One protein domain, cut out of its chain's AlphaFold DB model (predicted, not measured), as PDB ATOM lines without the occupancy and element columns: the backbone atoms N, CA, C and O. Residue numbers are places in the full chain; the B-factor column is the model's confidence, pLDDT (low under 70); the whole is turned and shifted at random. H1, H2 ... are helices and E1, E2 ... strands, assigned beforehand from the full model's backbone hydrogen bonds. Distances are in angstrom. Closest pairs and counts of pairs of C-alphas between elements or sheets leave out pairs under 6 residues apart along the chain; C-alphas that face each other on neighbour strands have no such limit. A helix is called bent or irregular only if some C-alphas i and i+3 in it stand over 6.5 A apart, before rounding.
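Overview. This is residues 2 to 187 and 212 to 217 of the 217 residues of an uncharacterized protein of Steinernema glaseri (UniProt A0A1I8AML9). A long helical hairpin, made by the bent helix H7 and the helix H8, forms an arm at one end of a loose, irregular body. In that body H1 packs on H3 and H6, and a small two-stranded ribbon packs with E2 on H3 and with E1 on H6; H4 lies apart from the other helices, and H5 lies at the end of the body far from the hairpin. The printed part has 192 residues, with eight named helices and two named strands in the order H1 H2 H3 H4 E1 H5 H6 H7 H8 E2; the sheet E1 - E2 is antiparallel and the class is mostly helix. The whole is loose, with a radius of gyration of the C-alphas of 20.2 A and spans of 60 by 47 by 33 A.

Arrangement. H1, residues 2 to 9, touches H3, residues 27 to 34, at a steep tilt of 63 degrees, opposite ways; the closest C-alphas, of Ala 9 and Tyr 28, are 4.8 A apart. H1 also touches H6, residues 104 to 121, at a steep tilt of 49 degrees, opposite ways, with residues 112 to 119 of H6 alone; the closest C-alphas, of Thr 8 and Leu 116, are 6.4 A apart. H2, residues 17 to 21, is close to H3 but not clearly touching, with C-alphas 19 and 30 at 7.1 A. H4, residues 57 to 64, touches no helix. E1, residues 71 to 74, and E2, residues 213 to 216, are antiparallel neighbours at 153 degrees; N 72 and O 215, at 2.9 A, and N 215 and O 72, at 2.8 A, are within hydrogen-bond range. The closest C-alphas of H3 and E2, those of Trp 31 and Ile 214, are 5.5 A apart, and those of E1 and H6, Tyr 73 and Val 109, are 7.2 A apart. H5, residues 91 to 98, touches no helix and is only just irregular, with C-alphas 95 and 98 at 6.7 A. H7, residues 130 to 152, was assigned as one helix by its hydrogen bonds but is bent, with C-alphas 139 and 142 at 6.7 A; its arms H7a, residues 130 to 139, and H7b, residues 142 to 152, stand at a steep tilt of 39 degrees. H7a is close to H1 but not clearly touching, with C-alphas 132 and 2 at 7.8 A. H7b and H8, residues 159 to 184, form a helical hairpin: they touch at a shallow tilt of 9 degrees, opposite ways, with Leu 149 and Ile 163 as the closest C-alphas at 6.2 A. H8 touches H7a with residues 169 to 180 alone, at a steep tilt of 44 degrees; C-alphas 134 and 173 are the closest, at 4.7 A. Helix packing is mostly crossed: of 4 touching pairs, 1 is at a shallow tilt. Every O i to N i+4 pair is within hydrogen-bond range in H1, H2, H3, H6, H7a, H7b and H8, against 3 of 4 in H4 and 3 of 4 in H5.

Along the chain. H1 begins at C-alpha 2, (51.749, 46.629, -44.659), and measures 10.9 A from first to last C-alpha; H2 measures 6.1 A, H3 11.1 A and H4 10.5 A. E1 is 9.3 A long, H5 10.2 A, and H6 25.3 A. H7a is 14.1 A, H7b 15.0 A, and H8 38.1 A, ending at C-alpha 184, (65.609, 56.123, -50.945). E2 is 10.5 A long and ends at C-alpha 216, (44.601, 40.792, -42.421).

Size, cuts and confidence. The two C-alphas farthest apart, those of Arg 102 and His 157, are 61.8 A apart. Residues 188 to 211 are not printed, and C-alphas 187 and 212 are 40.9 A apart across the cut. The links H3 to H4 and E1 to H5 are long, with 22 and 16 residues. Residues 84 to 91 and 182 to 187, of which 182 to 184 belong to H8, stand free. Mean pLDDT of the printed part is 88.0; residues 180 to 187 and 212 to 217 are under 70.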
ATOM      1  N   PHE A   2      52.427  46.893 -43.377       89.75
ATOM      2  CA  PHE A   2      51.749  46.629 -44.659       89.75
ATOM      3  C   PHE A   2      52.617  45.909 -45.703       89.75
ATOM      4  O   PHE A   2      52.264  44.826 -46.151       89.75
ATOM      5  N   ARG A   3      53.800  46.456 -46.027       90.50
ATOM      6  CA  ARG A   3      54.680  45.873 -47.051       90.50
ATOM      7  C   ARG A   3      55.125  44.443 -46.742       90.50
ATOM      8  O   ARG A   3      54.972  43.580 -47.590       90.50
ATOM      9  N   VAL A   4      55.641  44.177 -45.541       93.12
ATOM     10  CA  VAL A   4      56.084  42.817 -45.187       93.12
ATOM     11  C   VAL A   4      54.913  41.832 -45.139       93.12
ATOM     12  O   VAL A   4      55.099  40.682 -45.516       93.12
ATOM     13  N   ALA A   5      53.704  42.286 -44.784       94.75
ATOM     14  CA  ALA A   5      52.504  41.456 -44.814       94.75
ATOM     15  C   ALA A   5      52.181  40.982 -46.241       94.75
ATOM     16  O   ALA A   5      52.214  39.785 -46.524       94.75
ATOM     17  N   PHE A   6      51.948  41.906 -47.179       94.62
ATOM     18  CA  PHE A   6      51.532  41.499 -48.523       94.62
ATOM     19  C   PHE A   6      52.670  40.903 -49.365       94.62
ATOM     20  O   PHE A   6      52.400  40.046 -50.201       94.62
ATOM     21  N   GLU A   7      53.934  41.291 -49.151       95.31
ATOM     22  CA  GLU A   7      55.070  40.648 -49.837       95.31
ATOM     23  C   GLU A   7      55.250  39.198 -49.375       95.31
ATOM     24  O   GLU A   7      55.457  38.311 -50.198       95.31
ATOM     25  N   THR A   8      55.084  38.923 -48.077       96.81
ATOM     26  CA  THR A   8      55.117  37.544 -47.566       96.81
ATOM     27  C   THR A   8      53.957  36.715 -48.122       96.81
ATOM     28  O   THR A   8      54.136  35.544 -48.450       96.81
ATOM     29  N   ALA A   9      52.781  37.318 -48.315       97.62
ATOM     30  CA  ALA A   9      51.615  36.630 -48.870       97.62
ATOM     31  C   ALA A   9      51.813  36.192 -50.335       97.62
ATOM     32  O   ALA A   9      51.185  35.229 -50.776       97.62
ATOM     33  N   LYS A  10      52.704  36.849 -51.091       98.00
ATOM     34  CA  LYS A  10      53.072  36.426 -52.455       98.00
ATOM     35  C   LYS A  10      53.894  35.137 -52.472       98.00
ATOM     36  O   LYS A  10      53.948  34.469 -53.498       98.00
ATOM     37  N   LEU A  11      54.546  34.789 -51.363       98.06
ATOM     38  CA  LEU A  11      55.397  33.600 -51.270       98.06
ATOM     39  C   LEU A  11      54.602  32.320 -50.999       98.06
ATOM     40  O   LEU A  11      55.103  31.227 -51.244       98.06
ATOM     41  N   VAL A  12      53.371  32.448 -50.506       98.25
ATOM     42  CA  VAL A  12      52.548  31.306 -50.105       98.25
ATOM     43  C   VAL A  12      51.546  30.985 -51.200       98.25
ATOM     44  O   VAL A  12      50.788  31.848 -51.653       98.25
ATOM     45  N   ARG A  13      51.524  29.718 -51.614       97.81
ATOM     46  CA  ARG A  13      50.576  29.223 -52.614       97.81
ATOM     47  C   ARG A  13      49.145  29.319 -52.087       97.81
ATOM     48  O   ARG A  13      48.870  29.000 -50.935       97.81
ATOM     49  N   ASN A  14      48.228  29.705 -52.965       96.75
ATOM     50  CA  ASN A  14      46.807  29.698 -52.666       96.75
ATOM     51  C   ASN A  14      46.327  28.258 -52.394       96.75
ATOM     52  O   ASN A  14      46.583  27.390 -53.230       96.75
ATOM     53  N   PRO A  15      45.665  27.971 -51.260       95.75
ATOM     54  CA  PRO A  15      45.148  26.634 -50.971       95.75
ATOM     55  C   PRO A  15      43.882  26.283 -51.774       95.75
ATOM     56  O   PRO A  15      43.546  25.108 -51.896       95.75
ATOM     57  N   MET A  16      43.195  27.276 -52.350       93.19
ATOM     58  CA  MET A  16      41.899  27.097 -53.004       93.19
ATOM     59  C   MET A  16      42.037  26.772 -54.491       93.19
ATOM     60  O   MET A  16      42.452  27.606 -55.297       93.19
ATOM     61  N   GLU A  17      41.624  25.570 -54.892       92.31
ATOM     62  CA  GLU A  17      41.708  25.128 -56.291       92.31
ATOM     63  C   GLU A  17      40.877  25.997 -57.242       92.31
ATOM     64  O   GLU A  17      41.322  26.303 -58.350       92.31
ATOM     65  N   SER A  18      39.703  26.452 -56.795       92.25
ATOM     66  CA  SER A  18      38.825  27.331 -57.573       92.25
ATOM     67  C   SER A  18      39.451  28.699 -57.861       92.25
ATOM     68  O   SER A  18      39.232  29.255 -58.939       92.25
ATOM     69  N   GLU A  19      40.294  29.208 -56.965       94.06
ATOM     70  CA  GLU A  19      41.042  30.457 -57.153       94.06
ATOM     71  C   GLU A  19      42.218  30.280 -58.088       94.06
ATOM     72  O   GLU A  19      42.425  31.088 -58.997       94.06
ATOM     73  N   ILE A  20      42.965  29.190 -57.894       96.00
ATOM     74  CA  ILE A  20      44.082  28.832 -58.764       96.00
ATOM     75  C   ILE A  20      43.574  28.708 -60.205       96.00
ATOM     76  O   ILE A  20      44.212  29.228 -61.123       96.00
ATOM     77  N   ALA A  21      42.412  28.075 -60.406       95.81
ATOM     78  CA  ALA A  21      41.770  27.941 -61.713       95.81
ATOM     79  C   ALA A  21      41.398  29.299 -62.340       95.81
ATOM     80  O   ALA A  21      41.391  29.431 -63.561       95.81
ATOM     81  N   GLN A  22      41.147  30.320 -61.517       96.25
ATOM     82  CA  GLN A  22      40.898  31.701 -61.943       96.25
ATOM     83  C   GLN A  22      42.178  32.551 -62.032       96.25
ATOM     84  O   GLN A  22      42.108  33.766 -62.207       96.25
ATOM     85  N   GLY A  23      43.356  31.928 -61.933       96.50
ATOM     86  CA  GLY A  23      44.652  32.586 -62.075       96.50
ATOM     87  C   GLY A  23      45.226  33.173 -60.784       96.50
ATOM     88  O   GLY A  23      46.319  33.732 -60.829       96.50
ATOM     89  N   ARG A  24      44.552  33.016 -59.638       97.00
ATOM     90  CA  ARG A  24      45.004  33.530 -58.337       97.00
ATOM     91  C   ARG A  24      45.840  32.470 -57.624       97.00
ATOM     92  O   ARG A  24      45.320  31.581 -56.956       97.00
ATOM     93  N   ARG A  25      47.156  32.511 -57.840       97.50
ATOM     94  CA  ARG A  25      48.091  31.424 -57.491       97.50
ATOM     95  C   ARG A  25      48.650  31.529 -56.080       97.50
ATOM     96  O   ARG A  25      49.106  30.520 -55.544       97.50
ATOM     97  N   THR A  26      48.628  32.718 -55.499       98.25
ATOM     98  CA  THR A  26      49.185  33.025 -54.179       98.25
ATOM     99  C   THR A  26      48.105  33.537 -53.233       98.25
ATOM    100  O   THR A  26      47.024  33.934 -53.677       98.25
ATOM    101  N   LEU A  27      48.393  33.551 -51.928       97.31
ATOM    102  CA  LEU A  27      47.513  34.192 -50.945       97.31
ATOM    103  C   LEU A  27      47.287  35.669 -51.282       97.31
ATOM    104  O   LEU A  27      46.163  36.160 -51.182       97.31
ATOM    105  N   TYR A  28      48.342  36.353 -51.732       97.56
ATOM    106  CA  TYR A  28      48.274  37.736 -52.190       97.56
ATOM    107  C   TYR A  28      47.252  37.931 -53.316       97.56
ATOM    108  O   TYR A  28      46.445  38.853 -53.228       97.56
ATOM    109  N   ASP A  29      47.243  37.063 -54.333       97.31
ATOM    110  CA  ASP A  29      46.382  37.237 -55.510       97.31
ATOM    111  C   ASP A  29      44.888  37.210 -55.154       97.31
ATOM    112  O   ASP A  29      44.108  37.999 -55.687       97.31
ATOM    113  N   SER A  30      44.477  36.324 -54.240       95.94
ATOM    114  CA  SER A  30      43.104  36.328 -53.713       95.94
ATOM    115  C   SER A  30      42.865  37.496 -52.772       95.94
ATOM    116  O   SER A  30      41.823  38.141 -52.857       95.94
ATOM    117  N   TRP A  31      43.824  37.814 -51.908       95.56
ATOM    118  CA  TRP A  31      43.665  38.897 -50.948       95.56
ATOM    119  C   TRP A  31      43.433  40.252 -51.631       95.56
ATOM    120  O   TRP A  31      42.424  40.896 -51.353       95.56
ATOM    121  N   ILE A  32      44.282  40.648 -52.586       96.00
ATOM    122  CA  ILE A  32      44.127  41.914 -53.325       96.00
ATOM    123  C   ILE A  32      42.858  41.936 -54.188       96.00
ATOM    124  O   ILE A  32      42.286  42.997 -54.422       96.00
ATOM    125  N   HIS A  33      42.404  40.771 -54.664       95.12
ATOM    126  CA  HIS A  33      41.198  40.664 -55.478       95.12
ATOM    127  C   HIS A  33      39.928  40.963 -54.670       95.12
ATOM    128  O   HIS A  33      39.068  41.707 -55.139       95.12
ATOM    129  N   TYR A  34      39.806  40.392 -53.468       93.44
ATOM    130  CA  TYR A  34      38.621  40.572 -52.622       93.44
ATOM    131  C   TYR A  34      38.673  41.830 -51.762       93.44
ATOM    132  O   TYR A  34      37.630  42.407 -51.460       93.44
ATOM    133  N   PHE A  35      39.876  42.250 -51.384       93.56
ATOM    134  CA  PHE A  35      40.129  43.384 -50.508       93.56
ATOM    135  C   PHE A  35      41.154  44.307 -51.183       93.56
ATOM    136  O   PHE A  35      42.331  44.297 -50.814       93.56
ATOM    137  N   PRO A  36      40.753  45.055 -52.227       94.38
ATOM    138  CA  PRO A  36      41.656  45.943 -52.953       94.38
ATOM    139  C   PRO A  36      42.128  47.108 -52.078       94.38
ATOM    140  O   PRO A  36      41.499  47.444 -51.077       94.38
ATOM    141  N   SER A  37      43.226  47.755 -52.471       92.50
ATOM    142  CA  SER A  37      43.774  48.879 -51.711       92.50
ATOM    143  C   SER A  37      42.766  50.006 -51.503       92.50
ATOM    144  O   SER A  37      42.055  50.417 -52.419       92.50
ATOM    145  N   VAL A  38      42.790  50.567 -50.295       89.06
ATOM    146  CA  VAL A  38      42.091  51.808 -49.927       89.06
ATOM    147  C   VAL A  38      43.025  53.026 -49.934       89.06
ATOM    148  O   VAL A  38      42.614  54.132 -49.575       89.06
ATOM    149  N   PHE A  39      44.293  52.834 -50.311       86.69
ATOM    150  CA  PHE A  39      45.323  53.866 -50.330       86.69
ATOM    151  C   PHE A  39      45.806  54.137 -51.757       86.69
ATOM    152  O   PHE A  39      46.514  53.319 -52.344       86.69
ATOM    153  N   ASP A  40      45.535  55.337 -52.273       88.00
ATOM    154  CA  ASP A  40      45.997  55.760 -53.605       88.00
ATOM    155  C   ASP A  40      47.529  55.709 -53.750       88.00
ATOM    156  O   ASP A  40      48.059  55.414 -54.818       88.00
ATOM    157  N   PHE A  41      48.260  55.976 -52.663       86.94
ATOM    158  CA  PHE A  41      49.726  55.962 -52.637       86.94
ATOM    159  C   PHE A  41      50.326  54.551 -52.511       86.94
ATOM    160  O   PHE A  41      51.548  54.400 -52.553       86.94
ATOM    161  N   LEU A  42      49.491  53.523 -52.319       88.69
ATOM    162  CA  LEU A  42      49.922  52.136 -52.180       88.69
ATOM    163  C   LEU A  42      48.897  51.179 -52.829       88.69
ATOM    164  O   LEU A  42      48.258  50.393 -52.125       88.69
ATOM    165  N   PRO A  43      48.724  51.231 -54.164       91.69
ATOM    166  CA  PRO A  43      47.657  50.516 -54.873       91.69
ATOM    167  C   PRO A  43      47.812  48.989 -54.848       91.69
ATOM    168  O   PRO A  43      46.816  48.273 -54.885       91.69
ATOM    169  N   ASP A  44      49.043  48.489 -54.728       92.19
ATOM    170  CA  ASP A  44      49.342  47.051 -54.672       92.19
ATOM    171  C   ASP A  44      49.140  46.447 -53.273       92.19
ATOM    172  O   ASP A  44      49.372  45.262 -53.058       92.19
ATOM    173  N   CYS A  45      48.772  47.255 -52.278       93.00
ATOM    174  CA  CYS A  45      48.538  46.759 -50.932       93.00
ATOM    175  C   CYS A  45      47.080  46.330 -50.785       93.00
ATOM    176  O   CYS A  45      46.206  47.184 -50.905       93.00
ATOM    177  N   PRO A  46      46.793  45.061 -50.455       94.56
ATOM    178  CA  PRO A  46      45.448  44.674 -50.063       94.56
ATOM    179  C   PRO A  46      44.960  45.527 -48.892       94.56
ATOM    180  O   PRO A  46      45.770  46.013 -48.094       94.56
ATOM    181  N   GLU A  47      43.650  45.713 -48.775       92.00
ATOM    182  CA  GLU A  47      43.072  46.390 -47.620       92.00
ATOM    183  C   GLU A  47      43.509  45.671 -46.338       92.00
ATOM    184  O   GLU A  47      43.320  44.461 -46.174       92.00
ATOM    185  N   MET A  48      44.110  46.445 -45.434       90.38
ATOM    186  CA  MET A  48      44.399  46.035 -44.065       90.38
ATOM    187  C   MET A  48      43.778  47.082 -43.154       90.38
ATOM    188  O   MET A  48      44.224  48.234 -43.095       90.38
ATOM    189  N   THR A  49      42.690  46.702 -42.504       87.00
ATOM    190  CA  THR A  49      41.999  47.570 -41.548       87.00
ATOM    191  C   THR A  49      42.735  47.544 -40.218       87.00
ATOM    192  O   THR A  49      43.241  46.489 -39.883       87.00
ATOM    193  N   PRO A  50      42.735  48.610 -39.401       83.94
ATOM    194  CA  PRO A  50      43.297  48.530 -38.057       83.94
ATOM    195  C   PRO A  50      42.764  47.303 -37.292       83.94
ATOM    196  O   PRO A  50      41.568  47.013 -37.413       83.94
ATOM    197  N   PRO A  51      43.597  46.611 -36.498       85.44
ATOM    198  CA  PRO A  51      43.155  45.484 -35.688       85.44
ATOM    199  C   PRO A  51      41.988  45.894 -34.794       85.44
ATOM    200  O   PRO A  51      42.030  46.926 -34.117       85.44
ATOM    201  N   THR A  52      40.913  45.110 -34.831       78.00
ATOM    202  CA  THR A  52      39.704  45.356 -34.039       78.00
ATOM    203  C   THR A  52      39.285  44.094 -33.304       78.00
ATOM    204  O   THR A  52      39.640  42.987 -33.692       78.00
ATOM    205  N   GLY A  53      38.465  44.258 -32.267       74.75
ATOM    206  CA  GLY A  53      37.922  43.144 -31.494       74.75
ATOM    207  C   GLY A  53      38.657  42.911 -30.178       74.75
ATOM    208  O   GLY A  53      39.479  43.716 -29.747       74.75
ATOM    209  N   SER A  54      38.293  41.814 -29.515       77.00
ATOM    210  CA  SER A  54      38.794  41.428 -28.192       77.00
ATOM    211  C   SER A  54      39.716  40.212 -28.291       77.00
ATOM    212  O   SER A  54      39.470  39.193 -27.649       77.00
ATOM    213  N   SER A  55      40.743  40.305 -29.133       88.62
ATOM    214  CA  SER A  55      41.816  39.307 -29.206       88.62
ATOM    215  C   SER A  55      43.021  39.756 -28.367       88.62
ATOM    216  O   SER A  55      43.109  40.915 -27.947       88.62
ATOM    217  N   ASP A  56      43.964  38.849 -28.121       92.88
ATOM    218  CA  ASP A  56      45.109  39.076 -27.231       92.88
ATOM    219  C   ASP A  56      46.028  40.209 -27.712       92.88
ATOM    220  O   ASP A  56      46.718  40.844 -26.910       92.88
ATOM    221  N   HIS A  57      45.990  40.540 -29.009       91.81
ATOM    222  CA  HIS A  57      46.749  41.651 -29.585       91.81
ATOM    223  C   HIS A  57      46.377  43.021 -28.983       91.81
ATOM    224  O   HIS A  57      47.169  43.961 -29.064       91.81
ATOM    225  N   ALA A  58      45.193  43.166 -28.372       92.19
ATOM    226  CA  ALA A  58      44.682  44.454 -27.905       92.19
ATOM    227  C   ALA A  58      45.583  45.105 -26.845       92.19
ATOM    228  O   ALA A  58      45.805  46.315 -26.895       92.19
ATOM    229  N   ALA A  59      46.139  44.325 -25.913       92.25
ATOM    230  CA  ALA A  59      47.069  44.850 -24.913       92.25
ATOM    231  C   ALA A  59      48.383  45.324 -25.559       92.25
ATOM    232  O   ALA A  59      48.920  46.368 -25.183       92.25
ATOM    233  N   PHE A  60      48.864  44.601 -26.574       93.62
ATOM    234  CA  PHE A  60      50.076  44.958 -27.311       93.62
ATOM    235  C   PHE A  60      49.908  46.289 -28.048       93.62
ATOM    236  O   PHE A  60      50.736  47.187 -27.899       93.62
ATOM    237  N   LEU A  61      48.800  46.452 -28.772       91.31
ATOM    238  CA  LEU A  61      48.547  47.660 -29.550       91.31
ATOM    239  C   LEU A  61      48.149  48.857 -28.672       91.31
ATOM    240  O   LEU A  61      48.741  49.929 -28.785       91.31
ATOM    241  N   ASN A  62      47.156  48.687 -27.796       90.25
ATOM    242  CA  ASN A  62      46.497  49.811 -27.123       90.25
ATOM    243  C   ASN A  62      47.188  50.251 -25.831       90.25
ATOM    244  O   ASN A  62      47.018  51.398 -25.421       90.25
ATOM    245  N   PHE A  63      47.923  49.355 -25.163       91.38
ATOM    246  CA  PHE A  63      48.531  49.658 -23.867       91.38
ATOM    247  C   PHE A  63      50.036  49.907 -23.970       91.38
ATOM    248  O   PHE A  63      50.516  50.928 -23.486       91.38
ATOM    249  N   ILE A  64      50.781  49.009 -24.619       95.00
ATOM    250  CA  ILE A  64      52.249  49.125 -24.704       95.00
ATOM    251  C   ILE A  64      52.753  49.746 -26.014       95.00
ATOM    252  O   ILE A  64      53.932  50.083 -26.103       95.00
ATOM    253  N   GLY A  65      51.894  49.915 -27.023       91.19
ATOM    254  CA  GLY A  65      52.257  50.547 -28.297       91.19
ATOM    255  C   GLY A  65      53.160  49.691 -29.191       91.19
ATOM    256  O   GLY A  65      53.934  50.231 -29.982       91.19
ATOM    257  N   VAL A  66      53.083  48.364 -29.068       91.94
ATOM    258  CA  VAL A  66      53.801  47.430 -29.940       91.94
ATOM    259  C   VAL A  66      52.996  47.236 -31.229       91.94
ATOM    260  O   VAL A  66      51.811  46.908 -31.158       91.94
ATOM    261  N   PRO A  67      53.605  47.420 -32.415       89.62
ATOM    262  CA  PRO A  67      52.945  47.124 -33.680       89.62
ATOM    263  C   PRO A  67      52.577  45.637 -33.773       89.62
ATOM    264  O   PRO A  67      53.412  44.781 -33.489       89.62
ATOM    265  N   ILE A  68      51.355  45.335 -34.213       92.06
ATOM    266  CA  ILE A  68      50.863  43.963 -34.390       92.06
ATOM    267  C   ILE A  68      50.380  43.714 -35.823       92.06
ATOM    268  O   ILE A  68      50.039  44.653 -36.540       92.06
ATOM    269  N   ILE A  69      50.341  42.444 -36.219       92.38
ATOM    270  CA  ILE A  69      49.622  41.970 -37.405       92.38
ATOM    271  C   ILE A  69      48.657  40.898 -36.906       92.38
ATOM    272  O   ILE A  69      49.103  39.931 -36.287       92.38
ATOM    273  N   ASP A  70      47.368  41.071 -37.167       91.88
ATOM    274  CA  ASP A  70      46.342  40.058 -36.948       91.88
ATOM    275  C   ASP A  70      45.817  39.607 -38.313       91.88
ATOM    276  O   ASP A  70      45.668  40.405 -39.235       91.88
ATOM    277  N   PHE A  71      45.603  38.315 -38.514       92.56
ATOM    278  CA  PHE A  71      45.143  37.826 -39.808       92.56
ATOM    279  C   PHE A  71      44.304  36.576 -39.676       92.56
ATOM    280  O   PHE A  71      44.496  35.737 -38.802       92.56
ATOM    281  N   THR A  72      43.364  36.451 -40.601       90.06
ATOM    282  CA  THR A  72      42.408  35.360 -40.633       90.06
ATOM    283  C   THR A  72      42.109  34.958 -42.067       90.06
ATOM    284  O   THR A  72      42.087  35.778 -42.984       90.06
ATOM    285  N   TYR A  73      41.855  33.671 -42.263       90.06
ATOM    286  CA  TYR A  73      41.317  33.163 -43.511       90.06
ATOM    287  C   TYR A  73      39.789  33.117 -43.379       90.06
ATOM    288  O   TYR A  73      39.244  32.295 -42.647       90.06
ATOM    289  N   ARG A  74      39.091  34.049 -44.034       86.19
ATOM    290  CA  ARG A  74      37.648  34.265 -43.928       86.19
ATOM    291  C   ARG A  74      36.948  34.451 -45.270       86.19
ATOM    292  O   ARG A  74      37.521  34.762 -46.310       86.19
ATOM    293  N   ASN A  75      35.632  34.317 -45.209       83.31
ATOM    294  CA  ASN A  75      34.742  34.695 -46.292       83.31
ATOM    295  C   ASN A  75      34.796  36.224 -46.534       83.31
ATOM    296  O   ASN A  75      34.834  37.007 -45.581       83.31
ATOM    297  N   ALA A  76      34.781  36.657 -47.801       79.88
ATOM    298  CA  ALA A  76      34.744  38.083 -48.148       79.88
ATOM    299  C   ALA A  76      33.402  38.743 -47.797       79.88
ATOM    300  O   ALA A  76      33.359  39.893 -47.371       79.88
ATOM    301  N   SER A  77      32.300  38.011 -47.952       78.62
ATOM    302  CA  SER A  77      30.950  38.532 -47.763       78.62
ATOM    303  C   SER A  77      30.570  38.672 -46.291       78.62
ATOM    304  O   SER A  77      29.799  39.570 -45.958       78.62
ATOM    305  N   TRP A  78      31.068  37.801 -45.408       72.56
ATOM    306  CA  TRP A  78      30.650  37.753 -44.001       72.56
ATOM    307  C   TRP A  78      31.831  37.993 -43.058       72.56
ATOM    308  O   TRP A  78      32.963  37.600 -43.337       72.56
ATOM    309  N   ARG A  79      31.571  38.681 -41.940       70.75
ATOM    310  CA  ARG A  79      32.601  39.036 -40.950       70.75
ATOM    311  C   ARG A  79      32.818  37.951 -39.899       70.75
ATOM    312  O   ARG A  79      33.956  37.719 -39.515       70.75
ATOM    313  N   GLU A  80      31.746  37.298 -39.477       79.56
ATOM    314  CA  GLU A  80      31.758  36.182 -38.530       79.56
ATOM    315  C   GLU A  80      31.142  34.956 -39.200       79.56
ATOM    316  O   GLU A  80      30.314  35.086 -40.110       79.56
ATOM    317  N   TYR A  81      31.551  33.763 -38.772       86.38
ATOM    318  CA  TYR A  81      30.926  32.527 -39.233       86.38
ATOM    319  C   TYR A  81      29.761  32.138 -38.306       86.38
ATOM    320  O   TYR A  81      29.815  32.412 -37.107       86.38
ATOM    321  N   PRO A  82      28.713  31.466 -38.821       88.56
ATOM    322  CA  PRO A  82      27.459  31.255 -38.085       88.56
ATOM    323  C   PRO A  82      27.548  30.460 -36.775       88.56
ATOM    324  O   PRO A  82      26.588  30.451 -36.012       88.56
ATOM    325  N   LEU A  83      28.649  29.744 -36.543       92.69
ATOM    326  CA  LEU A  83      28.800  28.816 -35.417       92.69
ATOM    327  C   LEU A  83      29.683  29.363 -34.291       92.69
ATOM    328  O   LEU A  83      29.926  28.639 -33.331       92.69
ATOM    329  N   TYR A  84      30.138  30.610 -34.386       91.62
ATOM    330  CA  TYR A  84      30.993  31.258 -33.392       91.62
ATOM    331  C   TYR A  84      30.368  31.261 -31.978       91.62
ATOM    332  O   TYR A  84      29.200  31.620 -31.821       91.62
ATOM    333  N   HIS A  85      31.135  30.863 -30.953       94.25
ATOM    334  CA  HIS A  85      30.693  30.664 -29.555       94.25
ATOM    335  C   HIS A  85      29.513  29.703 -29.386       94.25
ATOM    336  O   HIS A  85      28.660  29.878 -28.512       94.25
ATOM    337  N   THR A  86      29.445  28.659 -30.208       95.88
ATOM    338  CA  THR A  86      28.411  27.626 -30.071       95.88
ATOM    339  C   THR A  86      29.019  26.263 -29.774       95.88
ATOM    340  O   THR A  86      30.193  26.002 -30.019       95.88
ATOM    341  N   LEU A  87      28.186  25.330 -29.307       97.25
ATOM    342  CA  LEU A  87      28.580  23.928 -29.124       97.25
ATOM    343  C   LEU A  87      29.009  23.246 -30.442       97.25
ATOM    344  O   LEU A  87      29.597  22.169 -30.419       97.25
ATOM    345  N   TYR A  88      28.702  23.852 -31.591       96.00
ATOM    346  CA  TYR A  88      28.956  23.281 -32.912       96.00
ATOM    347  C   TYR A  88      30.343  23.625 -33.477       96.00
ATOM    348  O   TYR A  88      30.682  23.166 -34.570       96.00
ATOM    349  N   GLU A  89      31.174  24.353 -32.724       94.12
ATOM    350  CA  GLU A  89      32.596  24.574 -33.021       94.12
ATOM    351  C   GLU A  89      33.412  23.309 -32.739       94.12
ATOM    352  O   GLU A  89      34.157  23.190 -31.770       94.12
ATOM    353  N   THR A  90      33.214  22.312 -33.593       95.88
ATOM    354  CA  THR A  90      33.793  20.975 -33.451       95.88
ATOM    355  C   THR A  90      34.908  20.753 -34.475       95.88
ATOM    356  O   THR A  90      34.911  21.399 -35.524       95.88
ATOM    357  N   PRO A  91      35.833  19.798 -34.252       95.31
ATOM    358  CA  PRO A  91      36.820  19.417 -35.268       95.31
ATOM    359  C   PRO A  91      36.184  19.054 -36.616       95.31
ATOM    360  O   PRO A  91      36.700  19.427 -37.666       95.31
ATOM    361  N   PHE A  92      34.998  18.430 -36.582       95.31
ATOM    362  CA  PHE A  92      34.223  18.088 -37.773       95.31
ATOM    363  C   PHE A  92      33.959  19.304 -38.674       95.31
ATOM    364  O   PHE A  92      34.098  19.192 -39.889       95.31
ATOM    365  N   LEU A  93      33.630  20.465 -38.095       93.25
ATOM    366  CA  LEU A  93      33.386  21.703 -38.841       93.25
ATOM    367  C   LEU A  93      34.602  22.100 -39.690       93.25
ATOM    368  O   LEU A  93      34.463  22.394 -40.877       93.25
ATOM    369  N   ASN A  94      35.798  22.067 -39.103       92.38
ATOM    370  CA  ASN A  94      37.023  22.410 -39.822       92.38
ATOM    371  C   ASN A  94      37.376  21.343 -40.864       92.38
ATOM    372  O   ASN A  94      37.637  21.677 -42.014       92.38
ATOM    373  N   GLU A  95      37.317  20.067 -40.488       94.19
ATOM    374  CA  GLU A  95      37.730  18.946 -41.342       94.19
ATOM    375  C   GLU A  95      36.785  18.652 -42.511       94.19
ATOM    376  O   GLU A  95      37.222  18.073 -43.501       94.19
ATOM    377  N   HIS A  96      35.502  19.004 -42.407       93.19
ATOM    378  CA  HIS A  96      34.489  18.582 -43.384       93.19
ATOM    379  C   HIS A  96      33.735  19.739 -44.039       93.19
ATOM    380  O   HIS A  96      33.036  19.505 -45.021       93.19
ATOM    381  N   ILE A  97      33.844  20.964 -43.514       91.56
ATOM    382  CA  ILE A  97      33.108  22.120 -44.047       91.56
ATOM    383  C   ILE A  97      34.059  23.255 -44.429       91.56
ATOM    384  O   ILE A  97      33.977  23.737 -45.553       91.56
ATOM    385  N   PHE A  98      34.954  23.692 -43.538       89.94
ATOM    386  CA  PHE A  98      35.805  24.858 -43.820       89.94
ATOM    387  C   PHE A  98      37.091  24.540 -44.579       89.94
ATOM    388  O   PHE A  98      37.489  25.319 -45.439       89.94
ATOM    389  N   ASP A  99      37.752  23.432 -44.259       93.19
ATOM    390  CA  ASP A  99      39.067  23.090 -44.804       93.19
ATOM    391  C   ASP A  99      39.157  21.594 -45.129       93.19
ATOM    392  O   ASP A  99      40.052  20.852 -44.707       93.19
ATOM    393  N   HIS A 100      38.164  21.146 -45.895       92.06
ATOM    394  CA  HIS A 100      37.983  19.744 -46.263       92.06
ATOM    395  C   HIS A 100      39.058  19.216 -47.222       92.06
ATOM    396  O   HIS A 100      39.227  18.003 -47.364       92.06
ATOM    397  N   ASN A 101      39.842  20.094 -47.854       92.81
ATOM    398  CA  ASN A 101      40.991  19.695 -48.660       92.81
ATOM    399  C   ASN A 101      42.236  19.476 -47.787       92.81
ATOM    400  O   ASN A 101      43.223  20.201 -47.882       92.81
ATOM    401  N   ARG A 102      42.190  18.458 -46.917       93.81
ATOM    402  CA  ARG A 102      43.326  18.030 -46.074       93.81
ATOM    403  C   ARG A 102      43.965  19.173 -45.272       93.81
ATOM    404  O   ARG A 102      45.193  19.241 -45.184       93.81
ATOM    405  N   MET A 103      43.154  20.056 -44.692       95.44
ATOM    406  CA  MET A 103      43.641  21.197 -43.911       95.44
ATOM    407  C   MET A 103      44.568  22.149 -44.703       95.44
ATOM    408  O   MET A 103      45.501  22.745 -44.152       95.44
ATOM    409  N   SER A 104      44.378  22.245 -46.024       96.31
ATOM    410  CA  SER A 104      45.191  23.077 -46.919       96.31
ATOM    411  C   SER A 104      45.161  24.562 -46.556       96.31
ATOM    412  O   SER A 104      46.199  25.225 -46.644       96.31
ATOM    413  N   VAL A 105      44.015  25.076 -46.107       95.56
ATOM    414  CA  VAL A 105      43.852  26.474 -45.705       95.56
ATOM    415  C   VAL A 105      44.632  26.749 -44.425       95.56
ATOM    416  O   VAL A 105      45.465  27.656 -44.398       95.56
ATOM    417  N   HIS A 106      44.453  25.928 -43.390       96.44
ATOM    418  CA  HIS A 106      45.192  26.033 -42.132       96.44
ATOM    419  C   HIS A 106      46.697  25.891 -42.355       96.44
ATOM    420  O   HIS A 106      47.484  26.634 -41.767       96.44
ATOM    421  N   ARG A 107      47.111  24.983 -43.247       97.88
ATOM    422  CA  ARG A 107      48.513  24.855 -43.648       97.88
ATOM    423  C   ARG A 107      49.036  26.146 -44.278       97.88
ATOM    424  O   ARG A 107      50.110  26.590 -43.887       97.88
ATOM    425  N   ALA A 108      48.310  26.744 -45.225       97.88
ATOM    426  CA  ALA A 108      48.730  27.985 -45.878       97.88
ATOM    427  C   ALA A 108      48.812  29.159 -44.886       97.88
ATOM    428  O   ALA A 108      49.766  29.935 -44.923       97.88
ATOM    429  N   VAL A 109      47.861  29.260 -43.953       97.19
ATOM    430  CA  VAL A 109      47.884  30.254 -42.863       97.19
ATOM    431  C   VAL A 109      49.091  30.038 -41.945       97.19
ATOM    432  O   VAL A 109      49.780  30.997 -41.604       97.19
ATOM    433  N   GLY A 110      49.391  28.787 -41.581       98.12
ATOM    434  CA  GLY A 110      50.564  28.443 -40.776       98.12
ATOM    435  C   GLY A 110      51.887  28.736 -41.491       98.12
ATOM    436  O   GLY A 110      52.816  29.264 -40.882       98.12
ATOM    437  N   GLU A 111      51.964  28.455 -42.792       98.44
ATOM    438  CA  GLU A 111      53.114  28.791 -43.637       98.44
ATOM    439  C   GLU A 111      53.323  30.310 -43.710       98.44
ATOM    440  O   GLU A 111      54.433  30.793 -43.486       98.44
ATOM    441  N   TYR A 112      52.250  31.072 -43.924       98.38
ATOM    442  CA  TYR A 112      52.283  32.533 -43.921       98.38
ATOM    443  C   TYR A 112      52.745  33.103 -42.574       98.38
ATOM    444  O   TYR A 112      53.636  33.956 -42.543       98.38
ATOM    445  N   TRP A 113      52.210  32.592 -41.461       97.94
ATOM    446  CA  TRP A 113      52.645  32.973 -40.115       97.94
ATOM    447  C   TRP A 113      54.143  32.727 -39.909       97.94
ATOM    448  O   TRP A 113      54.863  33.613 -39.450       97.94
ATOM    449  N   ALA A 114      54.626  31.539 -40.282       98.31
ATOM    450  CA  ALA A 114      56.021  31.158 -40.096       98.31
ATOM    451  C   ALA A 114      56.966  32.027 -40.936       98.31
ATOM    452  O   ALA A 114      58.012  32.455 -40.446       98.31
ATOM    453  N   LEU A 115      56.592  32.328 -42.182       97.62
ATOM    454  CA  LEU A 115      57.366  33.216 -43.048       97.62
ATOM    455  C   LEU A 115      57.386  34.653 -42.525       97.62
ATOM    456  O   LEU A 115      58.442  35.282 -42.556       97.62
ATOM    457  N   LEU A 116      56.269  35.157 -41.991       96.12
ATOM    458  CA  LEU A 116      56.231  36.466 -41.338       96.12
ATOM    459  C   LEU A 116      57.147  36.500 -40.116       96.12
ATOM    460  O   LEU A 116      57.979  37.398 -40.001       96.12
ATOM    461  N   ALA A 117      57.028  35.515 -39.225       96.12
ATOM    462  CA  ALA A 117      57.862  35.417 -38.034       96.12
ATOM    463  C   ALA A 117      59.350  35.376 -38.410       96.12
ATOM    464  O   ALA A 117      60.147  36.129 -37.853       96.12
ATOM    465  N   LYS A 118      59.706  34.573 -39.419       96.25
ATOM    466  CA  LYS A 118      61.062  34.509 -39.968       96.25
ATOM    467  C   LYS A 118      61.526  35.862 -40.513       96.25
ATOM    468  O   LYS A 118      62.630  36.292 -40.200       96.25
ATOM    469  N   ALA A 119      60.691  36.555 -41.288       94.00
ATOM    470  CA  ALA A 119      61.030  37.855 -41.863       94.00
ATOM    471  C   ALA A 119      61.338  38.919 -40.797       94.00
ATOM    472  O   ALA A 119      62.109  39.834 -41.065       94.00
ATOM    473  N   PHE A 120      60.757  38.813 -39.599       93.50
ATOM    474  CA  PHE A 120      61.090  39.683 -38.469       93.50
ATOM    475  C   PHE A 120      62.265  39.175 -37.629       93.50
ATOM    476  O   PHE A 120      63.033  39.994 -37.133       93.50
ATOM    477  N   ALA A 121      62.407  37.861 -37.461       94.69
ATOM    478  CA  ALA A 121      63.457  37.264 -36.638       94.69
ATOM    479  C   ALA A 121      64.848  37.349 -37.286       94.69
ATOM    480  O   ALA A 121      65.824  37.612 -36.589       94.69
ATOM    481  N   ASP A 122      64.927  37.167 -38.608       93.75
ATOM    482  CA  ASP A 122      66.195  37.105 -39.352       93.75
ATOM    483  C   ASP A 122      66.650  38.480 -39.885       93.75
ATOM    484  O   ASP A 122      67.681  38.584 -40.548       93.75
ATOM    485  N   ALA A 123      65.874  39.544 -39.666       89.88
ATOM    486  CA  ALA A 123      66.142  40.841 -40.275       89.88
ATOM    487  C   ALA A 123      67.191  41.658 -39.504       89.88
ATOM    488  O   ALA A 123      66.944  42.091 -38.380       89.88
ATOM    489  N   ASP A 124      68.302  41.999 -40.170       91.00
ATOM    490  CA  ASP A 124      69.298  42.958 -39.654       91.00
ATOM    491  C   ASP A 124      68.685  44.342 -39.375       91.00
ATOM    492  O   ASP A 124      69.093  45.068 -38.467       91.00
ATOM    493  N   VAL A 125      67.692  44.724 -40.186       88.75
ATOM    494  CA  VAL A 125      66.918  45.961 -40.057       88.75
ATOM    495  C   VAL A 125      65.444  45.605 -40.100       88.75
ATOM    496  O   VAL A 125      64.985  45.008 -41.074       88.75
ATOM    497  N   LEU A 126      64.689  46.025 -39.081       87.69
ATOM    498  CA  LEU A 126      63.261  45.725 -38.984       87.69
ATOM    499  C   LEU A 126      62.516  46.094 -40.282       87.69
ATOM    500  O   LEU A 126      62.627  47.239 -40.738       87.69
ATOM    501  N   PRO A 127      61.700  45.183 -40.851       87.69
ATOM    502  CA  PRO A 127      60.991  45.393 -42.113       87.69
ATOM    503  C   PRO A 127      59.742  46.282 -41.937       87.69
ATOM    504  O   PRO A 127      58.638  45.984 -42.406       87.69
ATOM    505  N   VAL A 128      59.896  47.412 -41.242       85.50
ATOM    506  CA  VAL A 128      58.837  48.385 -40.965       85.50
ATOM    507  C   VAL A 128      59.071  49.639 -41.796       85.50
ATOM    508  O   VAL A 128      60.042  50.365 -41.612       85.50
ATOM    509  N   ASN A 129      58.132  49.923 -42.697       84.19
ATOM    510  CA  ASN A 129      58.100  51.174 -43.443       84.19
ATOM    511  C   ASN A 129      57.185  52.180 -42.725       84.19
ATOM    512  O   ASN A 129      55.961  52.018 -42.720       84.19
ATOM    513  N   VAL A 130      57.785  53.206 -42.117       85.06
ATOM    514  CA  VAL A 130      57.060  54.280 -41.418       85.06
ATOM    515  C   VAL A 130      56.502  55.344 -42.365       85.06
ATOM    516  O   VAL A 130      55.602  56.085 -41.982       85.06
ATOM    517  N   THR A 131      56.976  55.398 -43.610       86.50
ATOM    518  CA  THR A 131      56.480  56.324 -44.639       86.50
ATOM    519  C   THR A 131      55.051  55.993 -45.033       86.50
ATOM    520  O   THR A 131      54.231  56.899 -45.105       86.50
ATOM    521  N   VAL A 132      54.711  54.705 -45.156       84.94
ATOM    522  CA  VAL A 132      53.320  54.260 -45.383       84.94
ATOM    523  C   VAL A 132      52.398  54.768 -44.269       84.94
ATOM    524  O   VAL A 132      51.305  55.259 -44.534       84.94
ATOM    525  N   TYR A 133      52.857  54.705 -43.016       85.75
ATOM    526  CA  TYR A 133      52.095  55.199 -41.870       85.75
ATOM    527  C   TYR A 133      51.951  56.730 -41.888       85.75
ATOM    528  O   TYR A 133      50.856  57.251 -41.687       85.75
ATOM    529  N   ALA A 134      53.029  57.456 -42.196       88.56
ATOM    530  CA  ALA A 134      52.999  58.909 -42.328       88.56
ATOM    531  C   ALA A 134      52.069  59.368 -43.468       88.56
ATOM    532  O   ALA A 134      51.284  60.298 -43.284       88.56
ATOM    533  N   GLN A 135      52.096  58.682 -44.614       89.88
ATOM    534  CA  GLN A 135      51.187  58.933 -45.733       89.88
ATOM    535  C   GLN A 135      49.732  58.686 -45.330       89.88
ATOM    536  O   GLN A 135      48.898  59.561 -45.544       89.88
ATOM    537  N   ALA A 136      49.437  57.566 -44.662       87.31
ATOM    538  CA  ALA A 136      48.087  57.271 -44.182       87.31
ATOM    539  C   ALA A 136      47.566  58.352 -43.213       87.31
ATOM    540  O   ALA A 136      46.428  58.813 -43.344       87.31
ATOM    541  N   ILE A 137      48.397  58.813 -42.267       88.19
ATOM    542  CA  ILE A 137      48.049  59.925 -41.366       88.19
ATOM    543  C   ILE A 137      47.727  61.185 -42.170       88.19
ATOM    544  O   ILE A 137      46.652  61.763 -41.998       88.19
ATOM    545  N   ALA A 138      48.646  61.612 -43.038       89.00
ATOM    546  CA  ALA A 138      48.549  62.887 -43.738       89.00
ATOM    547  C   ALA A 138      47.397  62.929 -44.752       89.00
ATOM    548  O   ALA A 138      46.750  63.967 -44.895       89.00
ATOM    549  N   LEU A 139      47.152  61.819 -45.455       88.25
ATOM    550  CA  LEU A 139      46.252  61.770 -46.606       88.25
ATOM    551  C   LEU A 139      44.865  61.215 -46.266       88.25
ATOM    552  O   LEU A 139      43.883  61.683 -46.834       88.25
ATOM    553  N   ASN A 140      44.750  60.270 -45.326       85.56
ATOM    554  CA  ASN A 140      43.483  59.576 -45.064       85.56
ATOM    555  C   ASN A 140      42.847  59.978 -43.727       85.56
ATOM    556  O   ASN A 140      41.646  60.249 -43.676       85.56
ATOM    557  N   TYR A 141      43.625  60.044 -42.643       86.75
ATOM    558  CA  TYR A 141      43.065  60.257 -41.301       86.75
ATOM    559  C   TYR A 141      42.920  61.736 -40.927       86.75
ATOM    560  O   TYR A 141      41.845  62.172 -40.503       86.75
ATOM    561  N   VAL A 142      43.982  62.530 -41.095       91.62
ATOM    562  CA  VAL A 142      44.001  63.937 -40.666       91.62
ATOM    563  C   VAL A 142      42.983  64.809 -41.412       91.62
ATOM    564  O   VAL A 142      42.312  65.595 -40.740       91.62
ATOM    565  N   PRO A 143      42.779  64.697 -42.741       90.62
ATOM    566  CA  PRO A 143      41.816  65.553 -43.434       90.62
ATOM    567  C   PRO A 143      40.388  65.418 -42.891       90.62
ATOM    568  O   PRO A 143      39.718  66.428 -42.652       90.62
ATOM    569  N   LYS A 144      39.944  64.181 -42.626       89.69
ATOM    570  CA  LYS A 144      38.632  63.910 -42.026       89.69
ATOM    571  C   LYS A 144      38.560  64.438 -40.593       89.69
ATOM    572  O   LYS A 144      37.660  65.212 -40.281       89.69
ATOM    573  N   LEU A 145      39.554  64.116 -39.760       91.94
ATOM    574  CA  LEU A 145      39.605  64.576 -38.370       91.94
ATOM    575  C   LEU A 145      39.607  66.108 -38.264       91.94
ATOM    576  O   LEU A 145      38.907  66.677 -37.430       91.94
ATOM    577  N   LYS A 146      40.354  66.798 -39.132       92.12
ATOM    578  CA  LYS A 146      40.387  68.264 -39.180       92.12
ATOM    579  C   LYS A 146      39.005  68.839 -39.480       92.12
ATOM    580  O   LYS A 146      38.596  69.785 -38.810       92.12
ATOM    581  N   LYS A 147      38.288  68.276 -40.457       92.75
ATOM    582  CA  LYS A 147      36.925  68.697 -40.807       92.75
ATOM    583  C   LYS A 147      35.963  68.512 -39.628       92.75
ATOM    584  O   LYS A 147      35.207  69.433 -39.319       92.75
ATOM    585  N   ASP A 148      36.030  67.368 -38.954       92.31
ATOM    586  CA  ASP A 148      35.165  67.054 -37.812       92.31
ATOM    587  C   ASP A 148      35.452  67.993 -36.622       92.31
ATOM    588  O   ASP A 148      34.533  68.573 -36.041       92.31
ATOM    589  N   LEU A 149      36.730  68.259 -36.325       92.50
ATOM    590  CA  LEU A 149      37.129  69.215 -35.286       92.50
ATOM    591  C   LEU A 149      36.751  70.661 -35.624       92.50
ATOM    592  O   LEU A 149      36.390  71.421 -34.729       92.50
ATOM    593  N   GLN A 150      36.809  71.062 -36.896       93.00
ATOM    594  CA  GLN A 150      36.357  72.386 -37.333       93.00
ATOM    595  C   GLN A 150      34.853  72.577 -37.143       93.00
ATOM    596  O   GLN A 150      34.425  73.682 -36.809       93.00
ATOM    597  N   ALA A 151      34.053  71.529 -37.353       93.12
ATOM    598  CA  ALA A 151      32.628  71.567 -37.047       93.12
ATOM    599  C   ALA A 151      32.408  71.721 -35.535       93.12
ATOM    600  O   ALA A 151      31.703  72.638 -35.119       93.12
ATOM    601  N   LEU A 152      33.101  70.913 -34.726       93.38
ATOM    602  CA  LEU A 152      32.999  70.945 -33.266       93.38
ATOM    603  C   LEU A 152      33.452  72.286 -32.665       93.38
ATOM    604  O   LEU A 152      32.836  72.795 -31.734       93.38
ATOM    605  N   ALA A 153      34.490  72.909 -33.228       92.56
ATOM    606  CA  ALA A 153      35.034  74.181 -32.750       92.56
ATOM    607  C   ALA A 153      34.097  75.387 -32.923       92.56
ATOM    608  O   ALA A 153      34.385  76.460 -32.382       92.56
ATOM    609  N   LYS A 154      32.996  75.235 -33.671       92.25
ATOM    610  CA  LYS A 154      31.922  76.237 -33.736       92.25
ATOM    611  C   LYS A 154      31.097  76.269 -32.453       92.25
ATOM    612  O   LYS A 154      30.581  77.324 -32.102       92.25
ATOM    613  N   GLU A 155      30.996  75.131 -31.775       93.31
ATOM    614  CA  GLU A 155      30.183  74.942 -30.572       93.31
ATOM    615  C   GLU A 155      31.048  74.931 -29.303       93.31
ATOM    616  O   GLU A 155      30.650  75.489 -28.284       93.31
ATOM    617  N   PHE A 156      32.264  74.376 -29.379       92.25
ATOM    618  CA  PHE A 156      33.160  74.193 -28.234       92.25
ATOM    619  C   PHE A 156      34.514  74.864 -28.469       92.25
ATOM    620  O   PHE A 156      35.303  74.456 -29.327       92.25
ATOM    621  N   HIS A 157      34.814  75.905 -27.692       88.56
ATOM    622  CA  HIS A 157      36.048  76.680 -27.842       88.56
ATOM    623  C   HIS A 157      37.319  75.852 -27.585       88.56
ATOM    624  O   HIS A 157      38.355  76.111 -28.201       88.56
ATOM    625  N   GLU A 158      37.226  74.827 -26.739       87.12
ATOM    626  CA  GLU A 158      38.285  73.884 -26.381       87.12
ATOM    627  C   GLU A 158      38.799  73.106 -27.603       87.12
ATOM    628  O   GLU A 158      39.992  72.812 -27.708       87.12
ATOM    629  N   ALA A 159      37.934  72.853 -28.594       88.44
ATOM    630  CA  ALA A 159      38.302  72.136 -29.814       88.44
ATOM    631  C   ALA A 159      39.274  72.928 -30.713       88.44
ATOM    632  O   ALA A 159      39.950  72.344 -31.563       88.44
ATOM    633  N   LYS A 160      39.438  74.246 -30.504       87.06
ATOM    634  CA  LYS A 160      40.413  75.062 -31.254       87.06
ATOM    635  C   LYS A 160      41.858  74.635 -30.992       87.06
ATOM    636  O   LYS A 160      42.673  74.650 -31.915       87.06
ATOM    637  N   ALA A 161      42.176  74.223 -29.763       90.06
ATOM    638  CA  ALA A 161      43.499  73.698 -29.438       90.06
ATOM    639  C   ALA A 161      43.768  72.378 -30.181       90.06
ATOM    640  O   ALA A 161      44.866  72.183 -30.705       90.06
ATOM    641  N   ALA A 162      42.753  71.515 -30.297       89.25
ATOM    642  CA  ALA A 162      42.849  70.248 -31.019       89.25
ATOM    643  C   ALA A 162      43.104  70.449 -32.523       89.25
ATOM    644  O   ALA A 162      43.930  69.742 -33.096       89.25
ATOM    645  N   ILE A 163      42.485  71.459 -33.153       88.88
ATOM    646  CA  ILE A 163      42.750  71.793 -34.567       88.88
ATOM    647  C   ILE A 163      44.238  72.090 -34.786       88.88
ATOM    648  O   ILE A 163      44.837  71.552 -35.716       88.88
ATOM    649  N   LYS A 164      44.853  72.892 -33.906       88.88
ATOM    650  CA  LYS A 164      46.285  73.214 -34.001       88.88
ATOM    651  C   LYS A 164      47.160  71.960 -33.896       88.88
ATOM    652  O   LYS A 164      48.123  71.833 -34.645       88.88
ATOM    653  N   GLN A 165      46.827  71.035 -32.996       91.12
ATOM    654  CA  GLN A 165      47.570  69.777 -32.850       91.12
ATOM    655  C   GLN A 165      47.464  68.903 -34.104       91.12
ATOM    656  O   GLN A 165      48.466  68.366 -34.570       91.12
ATOM    657  N   VAL A 166      46.276  68.818 -34.703       90.25
ATOM    658  CA  VAL A 166      46.064  68.067 -35.948       90.25
ATOM    659  C   VAL A 166      46.830  68.678 -37.126       90.25
ATOM    660  O   VAL A 166      47.356  67.949 -37.964       90.25
ATOM    661  N   GLU A 167      46.960  70.004 -37.187       88.25
ATOM    662  CA  GLU A 167      47.780  70.672 -38.207       88.25
ATOM    663  C   GLU A 167      49.281  70.410 -38.040       88.25
ATOM    664  O   GLU A 167      49.983  70.240 -39.039       88.25
ATOM    665  N   LEU A 168      49.773  70.354 -36.799       91.06
ATOM    666  CA  LEU A 168      51.158  69.970 -36.515       91.06
ATOM    667  C   LEU A 168      51.412  68.512 -36.909       91.06
ATOM    668  O   LEU A 168      52.373  68.240 -37.622       91.06
ATOM    669  N   LEU A 169      50.497  67.603 -36.557       88.88
ATOM    670  CA  LEU A 169      50.578  66.192 -36.938       88.88
ATOM    671  C   LEU A 169      50.633  66.006 -38.463       88.88
ATOM    672  O   LEU A 169      51.452  65.232 -38.958       88.88
ATOM    673  N   ALA A 170      49.801  66.735 -39.218       86.44
ATOM    674  CA  ALA A 170      49.839  66.705 -40.682       86.44
ATOM    675  C   ALA A 170      51.204  67.134 -41.231       86.44
ATOM    676  O   ALA A 170      51.735  66.505 -42.146       86.44
ATOM    677  N   ARG A 171      51.768  68.212 -40.674       87.50
ATOM    678  CA  ARG A 171      53.052  68.763 -41.107       87.50
ATOM    679  C   ARG A 171      54.192  67.790 -40.833       87.50
ATOM    680  O   ARG A 171      54.995  67.541 -41.727       87.50
ATOM    681  N   ASP A 172      54.243  67.221 -39.636       87.50
ATOM    682  CA  ASP A 172      55.299  66.282 -39.252       87.50
ATOM    683  C   ASP A 172      55.241  65.008 -40.100       87.50
ATOM    684  O   ASP A 172      56.271  64.523 -40.578       87.50
ATOM    685  N   ALA A 173      54.029  64.513 -40.376       86.19
ATOM    686  CA  ALA A 173      53.824  63.400 -41.292       86.19
ATOM    687  C   ALA A 173      54.349  63.723 -42.703       86.19
ATOM    688  O   ALA A 173      55.116  62.941 -43.261       86.19
ATOM    689  N   GLN A 174      54.028  64.899 -43.255       83.31
ATOM    690  CA  GLN A 174      54.534  65.334 -44.565       83.31
ATOM    691  C   GLN A 174      56.064  65.436 -44.602       83.31
ATOM    692  O   GLN A 174      56.690  64.932 -45.532       83.31
ATOM    693  N   VAL A 175      56.682  66.023 -43.571       84.88
ATOM    694  CA  VAL A 175      58.147  66.117 -43.462       84.88
ATOM    695  C   VAL A 175      58.782  64.727 -43.465       84.88
ATOM    696  O   VAL A 175      59.791  64.509 -44.143       84.88
ATOM    697  N   ARG A 176      58.189  63.766 -42.744       81.50
ATOM    698  CA  ARG A 176      58.689  62.388 -42.690       81.50
ATOM    699  C   ARG A 176      58.643  61.710 -44.060       81.50
ATOM    700  O   ARG A 176      59.612  61.027 -44.394       81.50
ATOM    701  N   VAL A 177      57.581  61.936 -44.838       78.94
ATOM    702  CA  VAL A 177      57.434  61.413 -46.207       78.94
ATOM    703  C   VAL A 177      58.520  61.972 -47.124       78.94
ATOM    704  O   VAL A 177      59.287  61.204 -47.701       78.94
ATOM    705  N   SER A 178      58.668  63.299 -47.183       76.00
ATOM    706  CA  SER A 178      59.675  63.943 -48.043       76.00
ATOM    707  C   SER A 178      61.111  63.555 -47.671       76.00
ATOM    708  O   SER A 178      61.982  63.441 -48.533       76.00
ATOM    709  N   SER A 179      61.373  63.324 -46.381       70.88
ATOM    710  CA  SER A 179      62.695  62.917 -45.897       70.88
ATOM    711  C   SER A 179      63.068  61.491 -46.319       70.88
ATOM    712  O   SER A 179      64.239  61.224 -46.578       70.88
ATOM    713  N   GLU A 180      62.106  60.563 -46.410       65.62
ATOM    714  CA  GLU A 180      62.388  59.203 -46.898       65.62
ATOM    715  C   GLU A 180      62.557  59.126 -48.405       65.62
ATOM    716  O   GLU A 180      63.445  58.406 -48.857       65.62
ATOM    717  N   GLU A 181      61.792  59.888 -49.187       60.22
ATOM    718  CA  GLU A 181      61.999  59.976 -50.639       60.22
ATOM    719  C   GLU A 181      63.436  60.432 -50.972       60.22
ATOM    720  O   GLU A 181      64.099  59.890 -51.865       60.22
ATOM    721  N   LEU A 182      63.980  61.357 -50.173       52.34
ATOM    722  CA  LEU A 182      65.375  61.808 -50.251       52.34
ATOM    723  C   LEU A 182      66.405  60.748 -49.821       52.34
ATOM    724  O   LEU A 182      67.536  60.766 -50.309       52.34
ATOM    725  N   LEU A 183      66.056  59.839 -48.910       56.03
ATOM    726  CA  LEU A 183      66.942  58.755 -48.463       56.03
ATOM    727  C   LEU A 183      66.923  57.560 -49.425       56.03
ATOM    728  O   LEU A 183      67.963  56.944 -49.653       56.03
ATOM    729  N   PHE A 184      65.765  57.239 -50.010       48.31
ATOM    730  CA  PHE A 184      65.609  56.123 -50.945       48.31
ATOM    731  C   PHE A 184      66.239  56.413 -52.311       48.31
ATOM    732  O   PHE A 184      66.866  55.531 -52.889       48.31
ATOM    733  N   SER A 185      66.185  57.666 -52.776       39.88
ATOM    734  CA  SER A 185      66.910  58.121 -53.976       39.88
ATOM    735  C   SER A 185      68.441  58.041 -53.849       39.88
ATOM    736  O   SER A 185      69.147  58.165 -54.847       39.88
ATOM    737  N   ARG A 186      68.970  57.812 -52.637       40.19
ATOM    738  CA  ARG A 186      70.411  57.758 -52.342       40.19
ATOM    739  C   ARG A 186      70.960  56.353 -52.059       40.19
ATOM    740  O   ARG A 186      72.158  56.240 -51.806       40.19
ATOM    741  N   ARG A 187      70.147  55.287 -52.082       36.81
ATOM    742  CA  ARG A 187      70.643  53.911 -51.850       36.81
ATOM    743  C   ARG A 187      71.076  53.234 -53.165       36.81
ATOM    744  O   ARG A 187      70.282  53.221 -54.102       36.81
ATOM    745  N   PRO A 212      36.660  29.703 -48.959       48.53
ATOM    746  CA  PRO A 212      36.886  31.137 -48.577       48.53
ATOM    747  C   PRO A 212      38.334  31.701 -48.873       48.53
ATOM    748  O   PRO A 212      39.086  31.019 -49.561       48.53
ATOM    749  N   TRP A 213      38.749  32.907 -48.378       49.88
ATOM    750  CA  TRP A 213      40.005  33.691 -48.704       49.88
ATOM    751  C   TRP A 213      40.749  34.293 -47.474       49.88
ATOM    752  O   TRP A 213      40.301  34.084 -46.366       49.88
ATOM    753  N   ILE A 214      41.822  35.104 -47.612       42.78
ATOM    754  CA  ILE A 214      42.510  35.809 -46.484       42.78
ATOM    755  C   ILE A 214      42.085  37.268 -46.316       42.78
ATOM    756  O   ILE A 214      41.979  38.000 -47.295       42.78
ATOM    757  N   ALA A 215      41.948  37.702 -45.061       45.25
ATOM    758  CA  ALA A 215      41.973  39.099 -44.645       45.25
ATOM    759  C   ALA A 215      43.000  39.289 -43.513       45.25
ATOM    760  O   ALA A 215      43.038  38.492 -42.574       45.25
ATOM    761  N   ALA A 216      43.801  40.354 -43.565       48.84
ATOM    762  CA  ALA A 216      44.601  40.792 -42.421       48.84
ATOM    763  C   ALA A 216      44.132  42.156 -41.918       48.84
ATOM    764  O   ALA A 216      43.622  42.972 -42.687       48.84
ATOM    765  N   SER A 217      44.329  42.380 -40.625       42.84
ATOM    766  CA  SER A 217      44.112  43.634 -39.917       42.84
ATOM    767  C   SER A 217      45.354  44.049 -39.133       42.84
ATOM    768  O   SER A 217      45.917  43.180 -38.433       42.84
TER     769      SER A 217